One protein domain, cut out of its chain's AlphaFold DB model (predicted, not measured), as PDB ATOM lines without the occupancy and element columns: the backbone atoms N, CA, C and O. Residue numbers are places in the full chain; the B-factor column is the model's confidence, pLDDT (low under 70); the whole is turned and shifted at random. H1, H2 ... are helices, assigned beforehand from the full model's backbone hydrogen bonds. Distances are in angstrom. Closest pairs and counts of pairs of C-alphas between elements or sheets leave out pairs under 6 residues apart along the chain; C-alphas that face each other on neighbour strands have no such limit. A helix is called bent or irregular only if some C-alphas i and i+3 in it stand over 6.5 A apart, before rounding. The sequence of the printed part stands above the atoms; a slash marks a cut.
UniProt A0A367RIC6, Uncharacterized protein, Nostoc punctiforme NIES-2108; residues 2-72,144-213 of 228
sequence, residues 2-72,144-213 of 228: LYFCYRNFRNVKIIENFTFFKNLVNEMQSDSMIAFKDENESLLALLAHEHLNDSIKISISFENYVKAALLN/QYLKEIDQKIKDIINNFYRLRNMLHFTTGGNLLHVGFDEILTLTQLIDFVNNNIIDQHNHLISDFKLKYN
ATOM      1  N   LEU A   2     230.236 412.551 429.263       92.12
ATOM      2  CA  LEU A   2     230.710 412.007 430.555       92.12
ATOM      3  C   LEU A   2     231.630 410.775 430.441       92.12
ATOM      4  O   LEU A   2     232.673 410.728 431.083       92.12
ATOM      5  N   TYR A   3     231.312 409.819 429.559       92.00
ATOM      6  CA  TYR A   3     232.201 408.679 429.282       92.00
ATOM      7  C   TYR A   3     233.594 409.120 428.795       92.00
ATOM      8  O   TYR A   3     234.616 408.566 429.192       92.00
ATOM      9  N   PHE A   4     233.641 410.154 427.949       92.44
ATOM     10  CA  PHE A   4     234.890 410.728 427.458       92.44
ATOM     11  C   PHE A   4     235.646 411.468 428.572       92.44
ATOM     12  O   PHE A   4     236.864 411.329 428.638       92.44
ATOM     13  N   CYS A   5     234.952 412.171 429.479       93.25
ATOM     14  CA  CYS A   5     235.559 412.749 430.688       93.25
ATOM     15  C   CYS A   5     236.300 411.673 431.480       93.25
ATOM     16  O   CYS A   5     237.513 411.749 431.661       93.25
ATOM     17  N   TYR A   6     235.574 410.617 431.857       94.38
ATOM     18  CA  TYR A   6     236.125 409.501 432.612       94.38
ATOM     19  C   TYR A   6     237.333 408.874 431.914       94.38
ATOM     20  O   TYR A   6     238.369 408.680 432.543       94.38
ATOM     21  N   ARG A   7     237.243 408.597 430.606       94.38
ATOM     22  CA  ARG A   7     238.365 408.009 429.859       94.38
ATOM     23  C   ARG A   7     239.609 408.889 429.864       94.38
ATOM     24  O   ARG A   7     240.702 408.352 430.003       94.38
ATOM     25  N   ASN A   8     239.461 410.202 429.696       94.50
ATOM     26  CA  ASN A   8     240.607 411.108 429.749       94.50
ATOM     27  C   ASN A   8     241.203 411.142 431.153       94.50
ATOM     28  O   ASN A   8     242.410 410.978 431.282       94.50
ATOM     29  N   PHE A   9     240.363 411.282 432.182       96.56
ATOM     30  CA  PHE A   9     240.811 411.374 433.571       96.56
ATOM     31  C   PHE A   9     241.478 410.086 434.068       96.56
ATOM     32  O   PHE A   9     242.549 410.134 434.656       96.56
ATOM     33  N   ARG A  10     240.899 408.916 433.779       94.88
ATOM     34  CA  ARG A  10     241.473 407.617 434.161       94.88
ATOM     35  C   ARG A  10     242.849 407.373 433.530       94.88
ATOM     36  O   ARG A  10     243.675 406.691 434.116       94.88
ATOM     37  N   ASN A  11     243.083 407.915 432.336       94.31
ATOM     38  CA  ASN A  11     244.333 407.746 431.590       94.31
ATOM     39  C   ASN A  11     245.384 408.830 431.908       94.31
ATOM     40  O   ASN A  11     246.378 408.960 431.182       94.31
ATOM     41  N   VAL A  12     245.145 409.648 432.934       94.94
ATOM     42  CA  VAL A  12     246.133 410.568 433.510       94.94
ATOM     43  C   VAL A  12     247.173 409.730 434.257       94.94
ATOM     44  O   VAL A  12     246.812 408.891 435.079       94.94
ATOM     45  N   LYS A  13     248.458 409.928 433.964       94.12
ATOM     46  CA  LYS A  13     249.544 409.067 434.445       94.12
ATOM     47  C   LYS A  13     249.747 409.160 435.948       94.12
ATOM     48  O   LYS A  13     249.913 408.120 436.585       94.12
ATOM     49  N   ILE A  14     249.658 410.357 436.524       91.94
ATOM     50  CA  ILE A  14     249.732 410.528 437.978       91.94
ATOM     51  C   ILE A  14     248.524 409.916 438.706       91.94
ATOM     52  O   ILE A  14     248.665 409.437 439.825       91.94
ATOM     53  N   ILE A  15     247.355 409.851 438.056       94.88
ATOM     54  CA  ILE A  15     246.154 409.200 438.607       94.88
ATOM     55  C   ILE A  15     246.272 407.677 438.511       94.88
ATOM     56  O   ILE A  15     245.981 406.978 439.476       94.88
ATOM     57  N   GLU A  16     246.744 407.154 437.376       94.06
ATOM     58  CA  GLU A  16     247.013 405.721 437.181       94.06
ATOM     59  C   GLU A  16     248.011 405.186 438.222       94.06
ATOM     60  O   GLU A  16     247.867 404.063 438.696       94.06
ATOM     61  N   ASN A  17     248.988 406.011 438.612       92.38
ATOM     62  CA  ASN A  17     250.038 405.670 439.572       92.38
ATOM     63  C   ASN A  17     249.840 406.346 440.940       92.38
ATOM     64  O   ASN A  17     250.806 406.521 441.688       92.38
ATOM     65  N   PHE A  18     248.607 406.732 441.286       92.88
ATOM     66  CA  PHE A  18     248.340 407.554 442.468       92.88
ATOM     67  C   PHE A  18     248.801 406.899 443.774       92.88
ATOM     68  O   PHE A  18     249.443 407.554 444.590       92.88
ATOM     69  N   THR A  19     248.535 405.603 443.969       91.94
ATOM     70  CA  THR A  19     248.950 404.880 445.181       91.94
ATOM     71  C   THR A  19     250.475 404.857 445.335       91.94
ATOM     72  O   THR A  19     250.980 405.090 446.431       91.94
ATOM     73  N   PHE A  20     251.219 404.643 444.242       89.44
ATOM     74  CA  PHE A  20     252.683 404.729 444.254       89.44
ATOM     75  C   PHE A  20     253.145 406.137 444.637       89.44
ATOM     76  O   PHE A  20     253.935 406.295 445.564       89.44
ATOM     77  N   PHE A  21     252.605 407.159 443.964       87.38
ATOM     78  CA  PHE A  21     252.953 408.553 444.226       87.38
ATOM     79  C   PHE A  21     252.677 408.936 445.686       87.38
ATOM     80  O   PHE A  21     253.536 409.499 446.356       87.38
ATOM     81  N   LYS A  22     251.511 408.551 446.213       90.06
ATOM     82  CA  LYS A  22     251.112 408.785 447.601       90.06
ATOM     83  C   LYS A  22     252.078 408.147 448.599       90.06
ATOM     84  O   LYS A  22     252.481 408.805 449.555       90.06
ATOM     85  N   ASN A  23     252.452 406.886 448.381       88.31
ATOM     86  CA  ASN A  23     253.396 406.184 449.251       88.31
ATOM     87  C   ASN A  23     254.772 406.852 449.235       88.31
ATOM     88  O   ASN A  23     255.334 407.090 450.299       88.31
ATOM     89  N   LEU A  24     255.254 407.243 448.054       84.00
ATOM     90  CA  LEU A  24     256.536 407.919 447.909       84.00
ATOM     91  C   LEU A  24     256.600 409.224 448.717       84.00
ATOM     92  O   LEU A  24     257.559 409.440 449.451       84.00
ATOM     93  N   VAL A  25     255.586 410.093 448.625       84.94
ATOM     94  CA  VAL A  25     255.588 411.348 449.404       84.94
ATOM     95  C   VAL A  25     255.548 411.071 450.906       84.94
ATOM     96  O   VAL A  25     256.225 411.761 451.663       84.94
ATOM     97  N   ASN A  26     254.788 410.064 451.347       85.81
ATOM     98  CA  ASN A  26     254.734 409.692 452.763       85.81
ATOM     99  C   ASN A  26     256.101 409.200 453.269       85.81
ATOM    100  O   ASN A  26     256.521 409.592 454.354       85.81
ATOM    101  N   GLU A  27     256.811 408.394 452.474       83.25
ATOM    102  CA  GLU A  27     258.167 407.920 452.789       83.25
ATOM    103  C   GLU A  27     259.188 409.069 452.828       83.25
ATOM    104  O   GLU A  27     260.087 409.072 453.671       83.25
ATOM    105  N   MET A  28     259.035 410.077 451.959       77.69
ATOM    106  CA  MET A  28     259.886 411.277 451.964       77.69
ATOM    107  C   MET A  28     259.697 412.127 453.223       77.69
ATOM    108  O   MET A  28     260.609 412.856 453.602       77.69
ATOM    109  N   GLN A  29     258.536 412.042 453.876       76.88
ATOM    110  CA  GLN A  29     258.247 412.779 455.109       76.88
ATOM    111  C   GLN A  29     258.695 412.055 456.379       76.88
ATOM    112  O   GLN A  29     258.866 412.703 457.409       76.88
ATOM    113  N   SER A  30     258.879 410.734 456.343       75.88
ATOM    114  CA  SER A  30     259.193 409.945 457.540       75.88
ATOM    115  C   SER A  30     260.667 409.980 457.972       75.88
ATOM    116  O   SER A  30     261.039 409.193 458.838       75.88
ATOM    117  N   ASP A  31     261.508 410.855 457.394       61.84
ATOM    118  CA  ASP A  31     262.964 410.989 457.654       61.84
ATOM    119  C   ASP A  31     263.773 409.679 457.530       61.84
ATOM    120  O   ASP A  31     264.969 409.602 457.824       61.84
ATOM    121  N   SER A  32     263.136 408.618 457.042       58.97
ATOM    122  CA  SER A  32     263.773 407.378 456.646       58.97
ATOM    123  C   SER A  32     264.596 407.657 455.399       58.97
ATOM    124  O   SER A  32     264.036 408.069 454.386       58.97
ATOM    125  N   MET A  33     265.912 407.419 455.454       53.78
ATOM    126  CA  MET A  33     266.754 407.414 454.257       53.78
ATOM    127  C   MET A  33     266.115 406.502 453.208       53.78
ATOM    128  O   MET A  33     266.144 405.276 453.334       53.78
ATOM    129  N   ILE A  34     265.515 407.106 452.184       58.12
ATOM    130  CA  ILE A  34     264.962 406.367 451.061       58.12
ATOM    131  C   ILE A  34     266.161 405.869 450.268       58.12
ATOM    132  O   ILE A  34     266.855 406.644 449.609       58.12
ATOM    133  N   ALA A  35     266.413 404.565 450.324       57.53
ATOM    134  CA  ALA A  35     267.174 403.920 449.270       57.53
ATOM    135  C   ALA A  35     266.296 403.978 448.013       57.53
ATOM    136  O   ALA A  35     265.436 403.117 447.813       57.53
ATOM    137  N   PHE A  36     266.447 405.039 447.215       60.78
ATOM    138  CA  PHE A  36     265.815 405.118 445.906       60.78
ATOM    139  C   PHE A  36     266.332 403.930 445.102       60.78
ATOM    140  O   PHE A  36     267.509 403.851 444.763       60.78
ATOM    141  N   LYS A  37     265.462 402.946 444.875       65.94
ATOM    142  CA  LYS A  37     265.735 401.906 443.890       65.94
ATOM    143  C   LYS A  37     265.693 402.573 442.517       65.94
ATOM    144  O   LYS A  37     264.818 403.409 442.299       65.94
ATOM    145  N   ASP A  38     266.558 402.160 441.597       68.06
ATOM    146  CA  ASP A  38     266.615 402.687 440.220       68.06
ATOM    147  C   ASP A  38     265.228 402.726 439.533       68.06
ATOM    148  O   ASP A  38     264.910 403.634 438.765       68.06
ATOM    149  N   GLU A  39     264.350 401.772 439.862       70.25
ATOM    150  CA  GLU A  39     262.966 401.702 439.370       70.25
ATOM    151  C   GLU A  39     262.106 402.919 439.777       70.25
ATOM    152  O   GLU A  39     261.276 403.380 438.990       70.25
ATOM    153  N   ASN A  40     262.325 403.491 440.968       75.19
ATOM    154  CA  ASN A  40     261.592 404.665 441.453       75.19
ATOM    155  C   ASN A  40     262.016 405.939 440.710       75.19
ATOM    156  O   ASN A  40     261.173 406.790 440.423       75.19
ATOM    157  N   GLU A  41     263.302 406.067 440.371       75.56
ATOM    158  CA  GLU A  41     263.815 407.213 439.611       75.56
ATOM    159  C   GLU A  41     263.241 407.244 438.194       75.56
ATOM    160  O   GLU A  41     262.801 408.296 437.722       75.56
ATOM    161  N   SER A  42     263.172 406.085 437.531       80.81
ATOM    162  CA  SER A  42     262.589 405.975 436.190       80.81
ATOM    163  C   SER A  42     261.109 406.371 436.172       80.81
ATOM    164  O   SER A  42     260.679 407.136 435.304       80.81
ATOM    165  N   LEU A  43     260.332 405.914 437.160       81.12
ATOM    166  CA  LEU A  43     258.918 406.268 437.273       81.12
ATOM    167  C   LEU A  43     258.722 407.754 437.605       81.12
ATOM    168  O   LEU A  43     257.835 408.392 437.043       81.12
ATOM    169  N   LEU A  44     259.569 408.341 438.452       78.38
ATOM    170  CA  LEU A  44     259.520 409.775 438.740       78.38
ATOM    171  C   LEU A  44     259.842 410.632 437.522       78.38
ATOM    172  O   LEU A  44     259.134 411.603 437.254       78.38
ATOM    173  N   ALA A  45     260.864 410.254 436.755       80.31
ATOM    174  CA  ALA A  45     261.191 410.917 435.501       80.31
ATOM    175  C   ALA A  45     260.023 410.831 434.505       80.31
ATOM    176  O   ALA A  45     259.694 411.825 433.855       80.31
ATOM    177  N   LEU A  46     259.352 409.676 434.431       83.88
ATOM    178  CA  LEU A  46     258.156 409.497 433.609       83.88
ATOM    179  C   LEU A  46     257.009 410.413 434.064       83.88
ATOM    180  O   LEU A  46     256.432 411.114 433.237       83.88
ATOM    181  N   LEU A  47     256.692 410.445 435.361       83.31
ATOM    182  CA  LEU A  47     255.636 411.307 435.905       83.31
ATOM    183  C   LEU A  47     255.942 412.795 435.681       83.31
ATOM    184  O   LEU A  47     255.049 413.561 435.322       83.31
ATOM    185  N   ALA A  48     257.208 413.198 435.820       79.56
ATOM    186  CA  ALA A  48     257.650 414.566 435.553       79.56
ATOM    187  C   ALA A  48     257.456 414.952 434.084       79.56
ATOM    188  O   ALA A  48     257.012 416.058 433.776       79.56
ATOM    189  N   HIS A  49     257.779 414.029 433.177       82.12
ATOM    190  CA  HIS A  49     257.632 414.231 431.741       82.12
ATOM    191  C   HIS A  49     256.158 414.297 431.315       82.12
ATOM    192  O   HIS A  49     255.790 415.096 430.454       82.12
ATOM    193  N   GLU A  50     255.300 413.493 431.943       87.75
ATOM    194  CA  GLU A  50     253.877 413.395 431.612       87.75
ATOM    195  C   GLU A  50     253.014 414.492 432.247       87.75
ATOM    196  O   GLU A  50     251.872 414.671 431.830       87.75
ATOM    197  N   HIS A  51     253.538 415.280 433.191       84.69
ATOM    198  CA  HIS A  51     252.776 416.298 433.926       84.69
ATOM    199  C   HIS A  51     251.974 417.259 433.020       84.69
ATOM    200  O   HIS A  51     250.821 417.605 433.302       84.69
ATOM    201  N   LEU A  52     252.554 417.673 431.889       86.31
ATOM    202  CA  LEU A  52     251.871 418.536 430.921       86.31
ATOM    203  C   LEU A  52     250.730 417.808 430.195       86.31
ATOM    204  O   LEU A  52     249.629 418.349 430.069       86.31
ATOM    205  N   ASN A  53     250.975 416.576 429.746       91.00
ATOM    206  CA  ASN A  53     249.954 415.731 429.121       91.00
ATOM    207  C   ASN A  53     248.812 415.438 430.096       91.00
ATOM    208  O   ASN A  53     247.641 415.462 429.716       91.00
ATOM    209  N   ASP A  54     249.146 415.202 431.359       92.50
ATOM    210  CA  ASP A  54     248.201 415.001 432.446       92.50
ATOM    211  C   ASP A  54     247.351 416.254 432.676       92.50
ATOM    212  O   ASP A  54     246.122 416.165 432.674       92.50
ATOM    213  N   SER A  55     247.970 417.435 432.721       91.94
ATOM    214  CA  SER A  55     247.257 418.716 432.813       91.94
ATOM    215  C   SER A  55     246.292 418.941 431.642       91.94
ATOM    216  O   SER A  55     245.161 419.400 431.840       91.94
ATOM    217  N   ILE A  56     246.694 418.575 430.418       92.94
ATOM    218  CA  ILE A  56     245.834 418.615 429.225       92.94
ATOM    219  C   ILE A  56     244.635 417.671 429.390       92.94
ATOM    220  O   ILE A  56     243.493 418.097 429.209       92.94
ATOM    221  N   LYS A  57     244.869 416.403 429.752       95.62
ATOM    222  CA  LYS A  57     243.813 415.388 429.922       95.62
ATOM    223  C   LYS A  57     242.826 415.765 431.025       95.62
ATOM    224  O   LYS A  57     241.617 415.644 430.818       95.62
ATOM    225  N   ILE A  58     243.322 416.255 432.164       95.69
ATOM    226  CA  ILE A  58     242.498 416.756 433.271       95.69
ATOM    227  C   ILE A  58     241.636 417.918 432.773       95.69
ATOM    228  O   ILE A  58     240.410 417.855 432.875       95.69
ATOM    229  N   SER A  59     242.239 418.928 432.140       95.50
ATOM    230  CA  SER A  59     241.511 420.090 431.609       95.50
ATOM    231  C   SER A  59     240.411 419.687 430.622       95.50
ATOM    232  O   SER A  59     239.274 420.137 430.740       95.50
ATOM    233  N   ILE A  60     240.717 418.792 429.675       95.69
ATOM    234  CA  ILE A  60     239.746 418.267 428.704       95.69
ATOM    235  C   ILE A  60     238.622 417.504 429.412       95.69
ATOM    236  O   ILE A  60     237.457 417.631 429.023       95.69
ATOM    237  N   SER A  61     238.942 416.707 430.435       97.25
ATOM    238  CA  SER A  61     237.941 415.972 431.209       97.25
ATOM    239  C   SER A  61     236.929 416.923 431.848       97.25
ATOM    240  O   SER A  61     235.722 416.780 431.622       97.25
ATOM    241  N   PHE A  62     237.414 417.939 432.563       97.56
ATOM    242  CA  PHE A  62     236.561 418.908 433.249       97.56
ATOM    243  C   PHE A  62     235.811 419.828 432.284       97.56
ATOM    244  O   PHE A  62     234.628 420.088 432.496       97.56
ATOM    245  N   GLU A  63     236.422 420.222 431.165       97.25
ATOM    246  CA  GLU A  63     235.740 420.948 430.088       97.25
ATOM    247  C   GLU A  63     234.555 420.157 429.517       97.25
ATOM    248  O   GLU A  63     233.478 420.708 429.280       97.25
ATOM    249  N   ASN A  64     234.720 418.849 429.322       97.38
ATOM    250  CA  ASN A  64     233.622 418.003 428.871       97.38
ATOM    251  C   ASN A  64     232.568 417.778 429.961       97.38
ATOM    252  O   ASN A  64     231.389 417.647 429.629       97.38
ATOM    253  N   TYR A  65     232.967 417.744 431.235       97.81
ATOM    254  CA  TYR A  65     232.044 417.562 432.351       97.81
ATOM    255  C   TYR A  65     231.122 418.771 432.506       97.81
ATOM    256  O   TYR A  65     229.906 418.596 432.465       97.81
ATOM    257  N   VAL A  66     231.665 419.994 432.579       97.81
ATOM    258  CA  VAL A  66     230.839 421.206 432.742       97.81
ATOM    259  C   VAL A  66     229.840 421.357 431.596       97.81
ATOM    260  O   VAL A  66     228.675 421.682 431.810       97.81
ATOM    261  N   LYS A  67     230.253 421.026 430.369       97.94
ATOM    262  CA  LYS A  67     229.366 421.038 429.201       97.94
ATOM    263  C   LYS A  67     228.296 419.956 429.289       97.94
ATOM    264  O   LYS A  67     227.146 420.225 428.962       97.94
ATOM    265  N   ALA A  68     228.649 418.750 429.729       96.94
ATOM    266  CA  ALA A  68     227.678 417.683 429.930       96.94
ATOM    267  C   ALA A  68     226.638 418.060 430.996       96.94
ATOM    268  O   ALA A  68     225.449 417.858 430.769       96.94
ATOM    269  N   ALA A  69     227.071 418.663 432.105       96.50
ATOM    270  CA  ALA A  69     226.194 419.134 433.173       96.50
ATOM    271  C   ALA A  69     225.222 420.225 432.685       96.50
ATOM    272  O   ALA A  69     224.026 420.154 432.964       96.50
ATOM    273  N   LEU A  70     225.703 421.187 431.888       97.75
ATOM    274  CA  LEU A  70     224.859 422.219 431.267       97.75
ATOM    275  C   LEU A  70     223.876 421.629 430.242       97.75
ATOM    276  O   LEU A  70     222.698 421.986 430.236       97.75
ATOM    277  N   LEU A  71     224.331 420.695 429.400       96.44
ATOM    278  CA  LEU A  71     223.477 419.997 428.432       96.44
ATOM    279  C   LEU A  71     222.368 419.196 429.118       96.44
ATOM    280  O   LEU A  71     221.233 419.209 428.647       96.44
ATOM    281  N   ASN A  72     222.679 418.531 430.233       94.25
ATOM    282  CA  ASN A  72     221.703 417.764 431.006       94.25
ATOM    283  C   ASN A  72     220.585 418.656 431.577       94.25
ATOM    284  O   ASN A  72     219.457 418.208 431.753       94.25
ATOM    285  N   GLN A 144     226.136 428.930 439.015       96.94
ATOM    286  CA  GLN A 144     224.922 428.606 439.787       96.94
ATOM    287  C   GLN A 144     224.256 427.274 439.380       96.94
ATOM    288  O   GLN A 144     223.519 426.679 440.170       96.94
ATOM    289  N   TYR A 145     224.513 426.805 438.153       97.19
ATOM    290  CA  TYR A 145     224.012 425.539 437.613       97.19
ATOM    291  C   TYR A 145     225.008 424.381 437.775       97.19
ATOM    292  O   TYR A 145     224.689 423.254 437.413       97.19
ATOM    293  N   LEU A 146     226.202 424.639 438.307       96.56
ATOM    294  CA  LEU A 146     227.279 423.665 438.506       96.56
ATOM    295  C   LEU A 146     227.558 423.511 440.005       96.56
ATOM    296  O   LEU A 146     228.672 423.735 440.470       96.56
ATOM    297  N   LYS A 147     226.514 423.181 440.773       94.06
ATOM    298  CA  LYS A 147     226.523 423.215 442.248       94.06
ATOM    299  C   LYS A 147     227.544 422.268 442.875       94.06
ATOM    300  O   LYS A 147     227.961 422.484 444.004       94.06
ATOM    301  N   GLU A 148     227.915 421.224 442.150       94.81
ATOM    302  CA  GLU A 148     228.903 420.233 442.552       94.81
ATOM    303  C   GLU A 148     230.328 420.806 442.532       94.81
ATOM    304  O   GLU A 148     231.198 420.316 443.249       94.81
ATOM    305  N   ILE A 149     230.580 421.844 441.722       96.81
ATOM    306  CA  ILE A 149     231.880 422.510 441.616       96.81
ATOM    307  C   ILE A 149     231.929 423.651 442.632       96.81
ATOM    308  O   ILE A 149     231.559 424.790 442.342       96.81
ATOM    309  N   ASP A 150     232.415 423.340 443.830       95.81
ATOM    310  CA  ASP A 150     232.729 424.366 444.819       95.81
ATOM    311  C   ASP A 150     233.971 425.192 444.422       95.81
ATOM    312  O   ASP A 150     234.665 424.912 443.438       95.81
ATOM    313  N   GLN A 151     234.261 426.238 445.200       95.50
ATOM    314  CA  GLN A 151     235.400 427.120 444.940       95.50
ATOM    315  C   GLN A 151     236.736 426.360 444.948       95.50
ATOM    316  O   GLN A 151     237.613 426.658 444.143       95.50
ATOM    317  N   LYS A 152     236.876 425.345 445.805       95.50
ATOM    318  CA  LYS A 152     238.104 424.562 445.929       95.50
ATOM    319  C   LYS A 152     238.353 423.728 444.675       95.50
ATOM    320  O   LYS A 152     239.437 423.789 444.103       95.50
ATOM    321  N   ILE A 153     237.345 422.993 444.210       97.19
ATOM    322  CA  ILE A 153     237.419 422.218 442.968       97.19
ATOM    323  C   ILE A 153     237.635 423.150 441.775       97.19
ATOM    324  O   ILE A 153     238.471 422.858 440.918       97.19
ATOM    325  N   LYS A 154     236.948 424.299 441.734       96.62
ATOM    326  CA  LYS A 154     237.165 425.322 440.704       96.62
ATOM    327  C   LYS A 154     238.626 425.776 440.656       96.62
ATOM    328  O   LYS A 154     239.198 425.834 439.568       96.62
ATOM    329  N   ASP A 155     239.231 426.075 441.801       95.12
ATOM    330  CA  ASP A 155     240.621 426.532 441.876       95.12
ATOM    331  C   ASP A 155     241.600 425.462 441.392       95.12
ATOM    332  O   ASP A 155     242.510 425.766 440.616       95.12
ATOM    333  N   ILE A 156     241.361 424.197 441.750       94.69
ATOM    334  CA  ILE A 156     242.152 423.067 441.255       94.69
ATOM    335  C   ILE A 156     242.040 422.949 439.728       94.69
ATOM    336  O   ILE A 156     243.055 422.871 439.034       94.69
ATOM    337  N   ILE A 157     240.822 422.972 439.178       95.31
ATOM    338  CA  ILE A 157     240.598 422.875 437.727       95.31
ATOM    339  C   ILE A 157     241.281 424.039 436.997       95.31
ATOM    340  O   ILE A 157     241.949 423.832 435.981       95.31
ATOM    341  N   ASN A 158     241.154 425.257 437.526       93.25
ATOM    342  CA  ASN A 158     241.791 426.446 436.968       93.25
ATOM    343  C   ASN A 158     243.319 426.350 436.987       93.25
ATOM    344  O   ASN A 158     243.963 426.830 436.051       93.25
ATOM    345  N   ASN A 159     243.909 425.712 438.000       91.12
ATOM    346  CA  ASN A 159     245.345 425.461 438.033       91.12
ATOM    347  C   ASN A 159     245.780 424.562 436.863       91.12
ATOM    348  O   ASN A 159     246.630 424.962 436.069       91.12
ATOM    349  N   PHE A 160     245.127 423.410 436.669       91.25
ATOM    350  CA  PHE A 160     245.425 422.519 435.538       91.25
ATOM    351  C   PHE A 160     245.187 423.186 434.174       91.25
ATOM    352  O   PHE A 160     245.981 423.009 433.247       91.25
ATOM    353  N   TYR A 161     244.148 424.017 434.056       90.31
ATOM    354  CA  TYR A 161     243.880 424.791 432.841       90.31
ATOM    355  C   TYR A 161     244.976 425.827 432.547       90.31
ATOM    356  O   TYR A 161     245.375 426.009 431.394       90.31
ATOM    357  N   ARG A 162     245.505 426.500 433.577       88.44
ATOM    358  CA  ARG A 162     246.641 427.424 433.432       88.44
ATOM    359  C   ARG A 162     247.912 426.680 433.046       88.44
ATOM    360  O   ARG A 162     248.562 427.097 432.093       88.44
ATOM    361  N   LEU A 163     248.213 425.560 433.705       85.75
ATOM    362  CA  LEU A 163     249.359 424.704 433.382       85.75
ATOM    363  C   LEU A 163     249.323 424.240 431.921       85.75
ATOM    364  O   LEU A 163     250.327 424.334 431.219       85.75
ATOM    365  N   ARG A 164     248.142 423.862 431.414       84.25
ATOM    366  CA  ARG A 164     247.924 423.574 429.988       84.25
ATOM    367  C   ARG A 164     248.325 424.749 429.088       84.25
ATOM    368  O   ARG A 164     248.953 424.546 428.055       84.25
ATOM    369  N   ASN A 165     247.953 425.975 429.451       75.69
ATOM    370  CA  ASN A 165     248.245 427.176 428.655       75.69
ATOM    371  C   ASN A 165     249.699 427.661 428.809       75.69
ATOM    372  O   ASN A 165     250.178 428.439 427.984       75.69
ATOM    373  N   MET A 166     250.422 427.179 429.823       76.19
ATOM    374  CA  MET A 166     251.853 427.426 430.016       76.19
ATOM    375  C   MET A 166     252.751 426.541 429.139       76.19
ATOM    376  O   MET A 166     253.970 426.670 429.213       76.19
ATOM    377  N   LEU A 167     252.172 425.721 428.251       63.00
ATOM    378  CA  LEU A 167     252.878 424.884 427.268       63.00
ATOM    379  C   LEU A 167     253.903 425.665 426.418       63.00
ATOM    380  O   LEU A 167     254.878 425.091 425.945       63.00
ATOM    381  N   HIS A 168     253.724 426.981 426.266       54.28
ATOM    382  CA  HIS A 168     254.665 427.862 425.565       54.28
ATOM    383  C   HIS A 168     255.879 428.314 426.401       54.28
ATOM    384  O   HIS A 168     256.819 428.868 425.836       54.28
ATOM    385  N   PHE A 169     255.871 428.098 427.721       53.88
ATOM    386  CA  PHE A 169     256.847 428.654 428.669       53.88
ATOM    387  C   PHE A 169     257.607 427.595 429.482       53.88
ATOM    388  O   PHE A 169     258.583 427.924 430.154       53.88
ATOM    389  N   THR A 170     257.200 426.326 429.430       51.56
ATOM    390  CA  THR A 170     257.877 425.208 430.105       51.56
ATOM    391  C   THR A 170     259.144 424.776 429.360       51.56
ATOM    392  O   THR A 170     259.204 423.708 428.762       51.56
ATOM    393  N   THR A 171     260.175 425.619 429.408       46.81
ATOM    394  CA  THR A 171     261.561 425.296 429.025       46.81
ATOM    395  C   THR A 171     262.521 425.252 430.220       46.81
ATOM    396  O   THR A 171     263.721 425.088 430.026       46.81
ATOM    397  N   GLY A 172     262.038 425.322 431.470       44.72
ATOM    398  CA  GLY A 172     262.933 425.224 432.627       44.72
ATOM    399  C   GLY A 172     262.259 424.981 433.979       44.72
ATOM    400  O   GLY A 172     261.523 425.823 434.481       44.72
ATOM    401  N   GLY A 173     262.597 423.855 434.610       46.09
ATOM    402  CA  GLY A 173     262.999 423.846 436.023       46.09
ATOM    403  C   GLY A 173     262.013 423.390 437.101       46.09
ATOM    404  O   GLY A 173     262.460 422.709 438.012       46.09
ATOM    405  N   ASN A 174     260.712 423.690 437.033       47.97
ATOM    406  CA  ASN A 174     259.817 423.512 438.200       47.97
ATOM    407  C   ASN A 174     258.603 422.603 437.921       47.97
ATOM    408  O   ASN A 174     257.470 422.965 438.223       47.97
ATOM    409  N   LEU A 175     258.814 421.448 437.284       52.06
ATOM    410  CA  LEU A 175     257.719 420.614 436.753       52.06
ATOM    411  C   LEU A 175     257.070 419.644 437.756       52.06
ATOM    412  O   LEU A 175     256.008 419.117 437.454       52.06
ATOM    413  N   LEU A 176     257.641 419.445 438.947       54.88
ATOM    414  CA  LEU A 176     257.003 418.673 440.017       54.88
ATOM    415  C   LEU A 176     257.343 419.269 441.385       54.88
ATOM    416  O   LEU A 176     258.413 419.009 441.936       54.88
ATOM    417  N   HIS A 177     256.414 420.019 441.974       58.66
ATOM    418  CA  HIS A 177     256.390 420.150 443.429       58.66
ATOM    419  C   HIS A 177     255.737 418.891 443.999       58.66
ATOM    420  O   HIS A 177     254.522 418.804 444.141       58.66
ATOM    421  N   VAL A 178     256.563 417.883 444.281       64.50
ATOM    422  CA  VAL A 178     256.128 416.671 444.978       64.50
ATOM    423  C   VAL A 178     255.895 417.037 446.443       64.50
ATOM    424  O   VAL A 178     256.844 417.279 447.185       64.50
ATOM    425  N   GLY A 179     254.631 417.136 446.846       72.69
ATOM    426  CA  GLY A 179     254.259 417.547 448.196       72.69
ATOM    427  C   GLY A 179     252.892 417.026 448.621       72.69
ATOM    428  O   GLY A 179     252.105 416.536 447.812       72.69
ATOM    429  N   PHE A 180     252.605 417.143 449.916       79.88
ATOM    430  CA  PHE A 180     251.341 416.688 450.501       79.88
ATOM    431  C   PHE A 180     250.120 417.406 449.905       79.88
ATOM    432  O   PHE A 180     249.080 416.784 449.685       79.88
ATOM    433  N   ASP A 181     250.266 418.690 449.574       85.88
ATOM    434  CA  ASP A 181     249.208 419.481 448.938       85.88
ATOM    435  C   ASP A 181     248.807 418.916 447.568       85.88
ATOM    436  O   ASP A 181     247.626 418.940 447.212       85.88
ATOM    437  N   GLU A 182     249.756 418.334 446.827       86.06
ATOM    438  CA  GLU A 182     249.483 417.681 445.544       86.06
ATOM    439  C   GLU A 182     248.672 416.396 445.750       86.06
ATOM    440  O   GLU A 182     247.665 416.179 445.081       86.06
ATOM    441  N   ILE A 183     249.025 415.573 446.745       90.19
ATOM    442  CA  ILE A 183     248.236 414.378 447.095       90.19
ATOM    443  C   ILE A 183     246.813 414.764 447.475       90.19
ATOM    444  O   ILE A 183     245.855 414.126 447.033       90.19
ATOM    445  N   LEU A 184     246.666 415.797 448.302       91.31
ATOM    446  CA  LEU A 184     245.365 416.281 448.735       91.31
ATOM    447  C   LEU A 184     244.532 416.785 447.544       91.31
ATOM    448  O   LEU A 184     243.335 416.500 447.468       91.31
ATOM    449  N   THR A 185     245.174 417.482 446.607       92.69
ATOM    450  CA  THR A 185     244.573 417.975 445.363       92.69
ATOM    451  C   THR A 185     244.094 416.824 444.480       92.69
ATOM    452  O   THR A 185     242.927 416.783 444.085       92.69
ATOM    453  N   LEU A 186     244.956 415.841 444.218       93.69
ATOM    454  CA  LEU A 186     244.624 414.668 443.410       93.69
ATOM    455  C   LEU A 186     243.529 413.816 444.061       93.69
ATOM    456  O   LEU A 186     242.612 413.384 443.368       93.69
ATOM    457  N   THR A 187     243.565 413.637 445.386       95.50
ATOM    458  CA  THR A 187     242.514 412.925 446.136       95.50
ATOM    459  C   THR A 187     241.159 413.595 445.923       95.50
ATOM    460  O   THR A 187     240.191 412.932 445.567       95.50
ATOM    461  N   GLN A 188     241.096 414.924 446.048       96.00
ATOM    462  CA  GLN A 188     239.860 415.681 445.829       96.00
ATOM    463  C   GLN A 188     239.341 415.565 444.400       96.00
ATOM    464  O   GLN A 188     238.132 415.446 444.202       96.00
ATOM    465  N   LEU A 189     240.226 415.568 443.401       96.25
ATOM    466  CA  LEU A 189     239.815 415.353 442.016       96.25
ATOM    467  C   LEU A 189     239.291 413.940 441.781       96.25
ATOM    468  O   LEU A 189     238.285 413.776 441.088       96.25
ATOM    469  N   ILE A 190     239.944 412.926 442.346       96.75
ATOM    470  CA  ILE A 190     239.506 411.534 442.229       96.75
ATOM    471  C   ILE A 190     238.136 411.360 442.886       96.75
ATOM    472  O   ILE A 190     237.227 410.817 442.255       96.75
ATOM    473  N   ASP A 191     237.954 411.883 444.098       97.06
ATOM    474  CA  ASP A 191     236.677 411.859 444.810       97.06
ATOM    475  C   ASP A 191     235.587 412.583 444.018       97.06
ATOM    476  O   ASP A 191     234.485 412.060 443.845       97.06
ATOM    477  N   PHE A 192     235.904 413.753 443.459       97.69
ATOM    478  CA  PHE A 192     234.981 414.490 442.606       97.69
ATOM    479  C   PHE A 192     234.560 413.673 441.379       97.69
ATOM    480  O   PHE A 192     233.369 413.579 441.078       97.69
ATOM    481  N   VAL A 193     235.509 413.067 440.662       97.31
ATOM    482  CA  VAL A 193     235.231 412.263 439.460       97.31
ATOM    483  C   VAL A 193     234.377 411.051 439.814       97.31
ATOM    484  O   VAL A 193     233.401 410.755 439.122       97.31
ATOM    485  N   ASN A 194     234.712 410.383 440.912       96.31
ATOM    486  CA  ASN A 194     233.974 409.251 441.444       96.31
ATOM    487  C   ASN A 194     232.519 409.623 441.771       96.31
ATOM    488  O   ASN A 194     231.603 408.944 441.312       96.31
ATOM    489  N   ASN A 195     232.308 410.708 442.512       96.44
ATOM    490  CA  ASN A 195     230.992 411.074 443.039       96.44
ATOM    491  C   ASN A 195     230.113 411.840 442.044       96.44
ATOM    492  O   ASN A 195     228.893 411.804 442.155       96.44
ATOM    493  N   ASN A 196     230.704 412.538 441.070       95.56
ATOM    494  CA  ASN A 196     229.947 413.404 440.164       95.56
ATOM    495  C   ASN A 196     229.973 412.918 438.716       95.56
ATOM    496  O   ASN A 196     228.941 412.926 438.056       95.56
ATOM    497  N   ILE A 197     231.117 412.480 438.187       95.25
ATOM    498  CA  ILE A 197     231.204 412.077 436.773       95.25
ATOM    499  C   ILE A 197     230.726 410.636 436.591       95.25
ATOM    500  O   ILE A 197     229.896 410.359 435.722       95.25
ATOM    501  N   ILE A 198     231.257 409.718 437.399       94.19
ATOM    502  CA  ILE A 198     230.960 408.286 437.300       94.19
ATOM    503  C   ILE A 198     229.511 408.011 437.703       94.19
ATOM    504  O   ILE A 198     228.800 407.330 436.964       94.19
ATOM    505  N   ASP A 199     229.047 408.594 438.808       93.88
ATOM    506  CA  ASP A 199     227.669 408.409 439.271       93.88
ATOM    507  C   ASP A 199     226.641 408.963 438.286       93.88
ATOM    508  O   ASP A 199     225.717 408.241 437.909       93.88
ATOM    509  N   GLN A 200     226.831 410.188 437.780       92.88
ATOM    510  CA  GLN A 200     225.927 410.751 436.772       92.88
ATOM    511  C   GLN A 200     225.914 409.915 435.490       92.88
ATOM    512  O   GLN A 200     224.850 409.672 434.922       92.88
ATOM    513  N   HIS A 201     227.073 409.436 435.029       93.31
ATOM    514  CA  HIS A 201     227.129 408.555 433.867       93.31
ATOM    515  C   HIS A 201     226.326 407.269 434.101       93.31
ATOM    516  O   HIS A 201     225.497 406.897 433.273       93.31
ATOM    517  N   ASN A 202     226.565 406.592 435.222       92.00
ATOM    518  CA  ASN A 202     225.928 405.314 435.526       92.00
ATOM    519  C   ASN A 202     224.416 405.464 435.725       92.00
ATOM    520  O   ASN A 202     223.652 404.609 435.271       92.00
ATOM    521  N   HIS A 203     223.974 406.577 436.318       91.12
ATOM    522  CA  HIS A 203     222.559 406.931 436.398       91.12
ATOM    523  C   HIS A 203     221.944 407.101 435.003       91.12
ATOM    524  O   HIS A 203     220.953 406.448 434.689       91.12
ATOM    525  N   LEU A 204     222.569 407.891 434.120       87.88
ATOM    526  CA  LEU A 204     222.071 408.111 432.756       87.88
ATOM    527  C   LEU A 204     221.993 406.817 431.937       87.88
ATOM    528  O   LEU A 204     221.032 406.615 431.196       87.88
ATOM    529  N   ILE A 205     222.985 405.932 432.064       86.25
ATOM    530  CA  ILE A 205     222.955 404.617 431.410       86.25
ATOM    531  C   ILE A 205     221.802 403.770 431.954       86.25
ATOM    532  O   ILE A 205     221.106 403.117 431.175       86.25
ATOM    533  N   SER A 206     221.578 403.794 433.267       86.94
ATOM    534  CA  SER A 206     220.488 403.050 433.904       86.94
ATOM    535  C   SER A 206     219.120 403.551 433.430       86.94
ATOM    536  O   SER A 206     218.314 402.751 432.953       86.94
ATOM    537  N   ASP A 207     218.893 404.866 433.442       86.44
ATOM    538  CA  ASP A 207     217.659 405.493 432.948       86.44
ATOM    539  C   ASP A 207     217.405 405.171 431.476       86.44
ATOM    540  O   ASP A 207     216.285 404.847 431.069       86.44
ATOM    541  N   PHE A 208     218.455 405.244 430.656       83.62
ATOM    542  CA  PHE A 208     218.355 404.958 429.234       83.62
ATOM    543  C   PHE A 208     217.974 403.495 428.977       83.62
ATOM    544  O   PHE A 208     217.092 403.225 428.157       83.62
ATOM    545  N   LYS A 209     218.586 402.550 429.704       82.56
ATOM    546  CA  LYS A 209     218.246 401.121 429.624       82.56
ATOM    547  C   LYS A 209     216.787 400.870 430.001       82.56
ATOM    548  O   LYS A 209     216.092 400.196 429.243       82.56
ATOM    549  N   LEU A 210     216.316 401.463 431.103       79.44
ATOM    550  CA  LEU A 210     214.922 401.352 431.551       79.44
ATOM    551  C   LEU A 210     213.936 401.911 430.518       79.44
ATOM    552  O   LEU A 210     212.881 401.327 430.287       79.44
ATOM    553  N   LYS A 211     214.273 403.040 429.887       85.44
ATOM    554  CA  LYS A 211     213.363 403.738 428.973       85.44
ATOM    555  C   LYS A 211     213.231 403.070 427.606       85.44
ATOM    556  O   LYS A 211     212.159 403.142 427.010       85.44
ATOM    557  N   TYR A 212     214.302 402.472 427.084       79.50
ATOM    558  CA  TYR A 212     214.344 402.051 425.679       79.50
ATOM    559  C   TYR A 212     214.428 400.537 425.454       79.50
ATOM    560  O   TYR A 212     214.314 400.138 424.297       79.50
ATOM    561  N   ASN A 213     214.610 399.703 426.493       68.44
ATOM    562  CA  ASN A 213     214.664 398.228 426.399       68.44
ATOM    563  C   ASN A 213     215.455 397.714 425.171       68.44
ATOM    564  O   ASN A 213     215.077 396.740 424.520       68.44
TER     565      ASN A 213
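Overview. This is residues 2 to 72 and 144 to 213 of the 228 residues of an uncharacterized protein of Nostoc punctiforme NIES-2108 (UniProt A0A367RIC6). H1 packs on the long H4b and H6, H5 crosses H4b, H3 and H4a lie at one end, and residues 205 to 213 stick out at the other. The printed part, 141 residues with six named helices, H1 to H6 in order, is all helix. It is only just compact, close to loose, with a radius of gyration of the C-alphas of 17.4 A and spans of 58 by 32 by 24 A.

Along the chain. Find C-alpha 38 at (266.615, 402.687, 440.220), where H4 begins; assigned as one helix by its hydrogen bonds, it is bent, C-alphas 49 and 52 being 7.2 A apart, into H4a, 38 to 49, and H4b, 52 to 72. H6, 180 to 212, runs 46.9 A to C-alpha 212 at (214.344, 402.051, 425.679). H5, 151 to 168, is irregular: C-alphas 165 and 168 are 7.2 A apart. H1 is 2 to 10, H2 13 to 16, H3 18 to 29.

Arrangement. H4b touches H1, closest C-alphas Ser 61 and Cys 5, 4.0 A. Not every O i to N i+4 pair is within hydrogen-bond range in H5, 12 of 14, and H6, 27 of 29.

Size, cuts and confidence. Across the cut, C-alphas 72 and 144 are 14.3 A apart. The link H5 to H6 is long. Confidence is low at residues 31 to 38, 167 to 178 and 213.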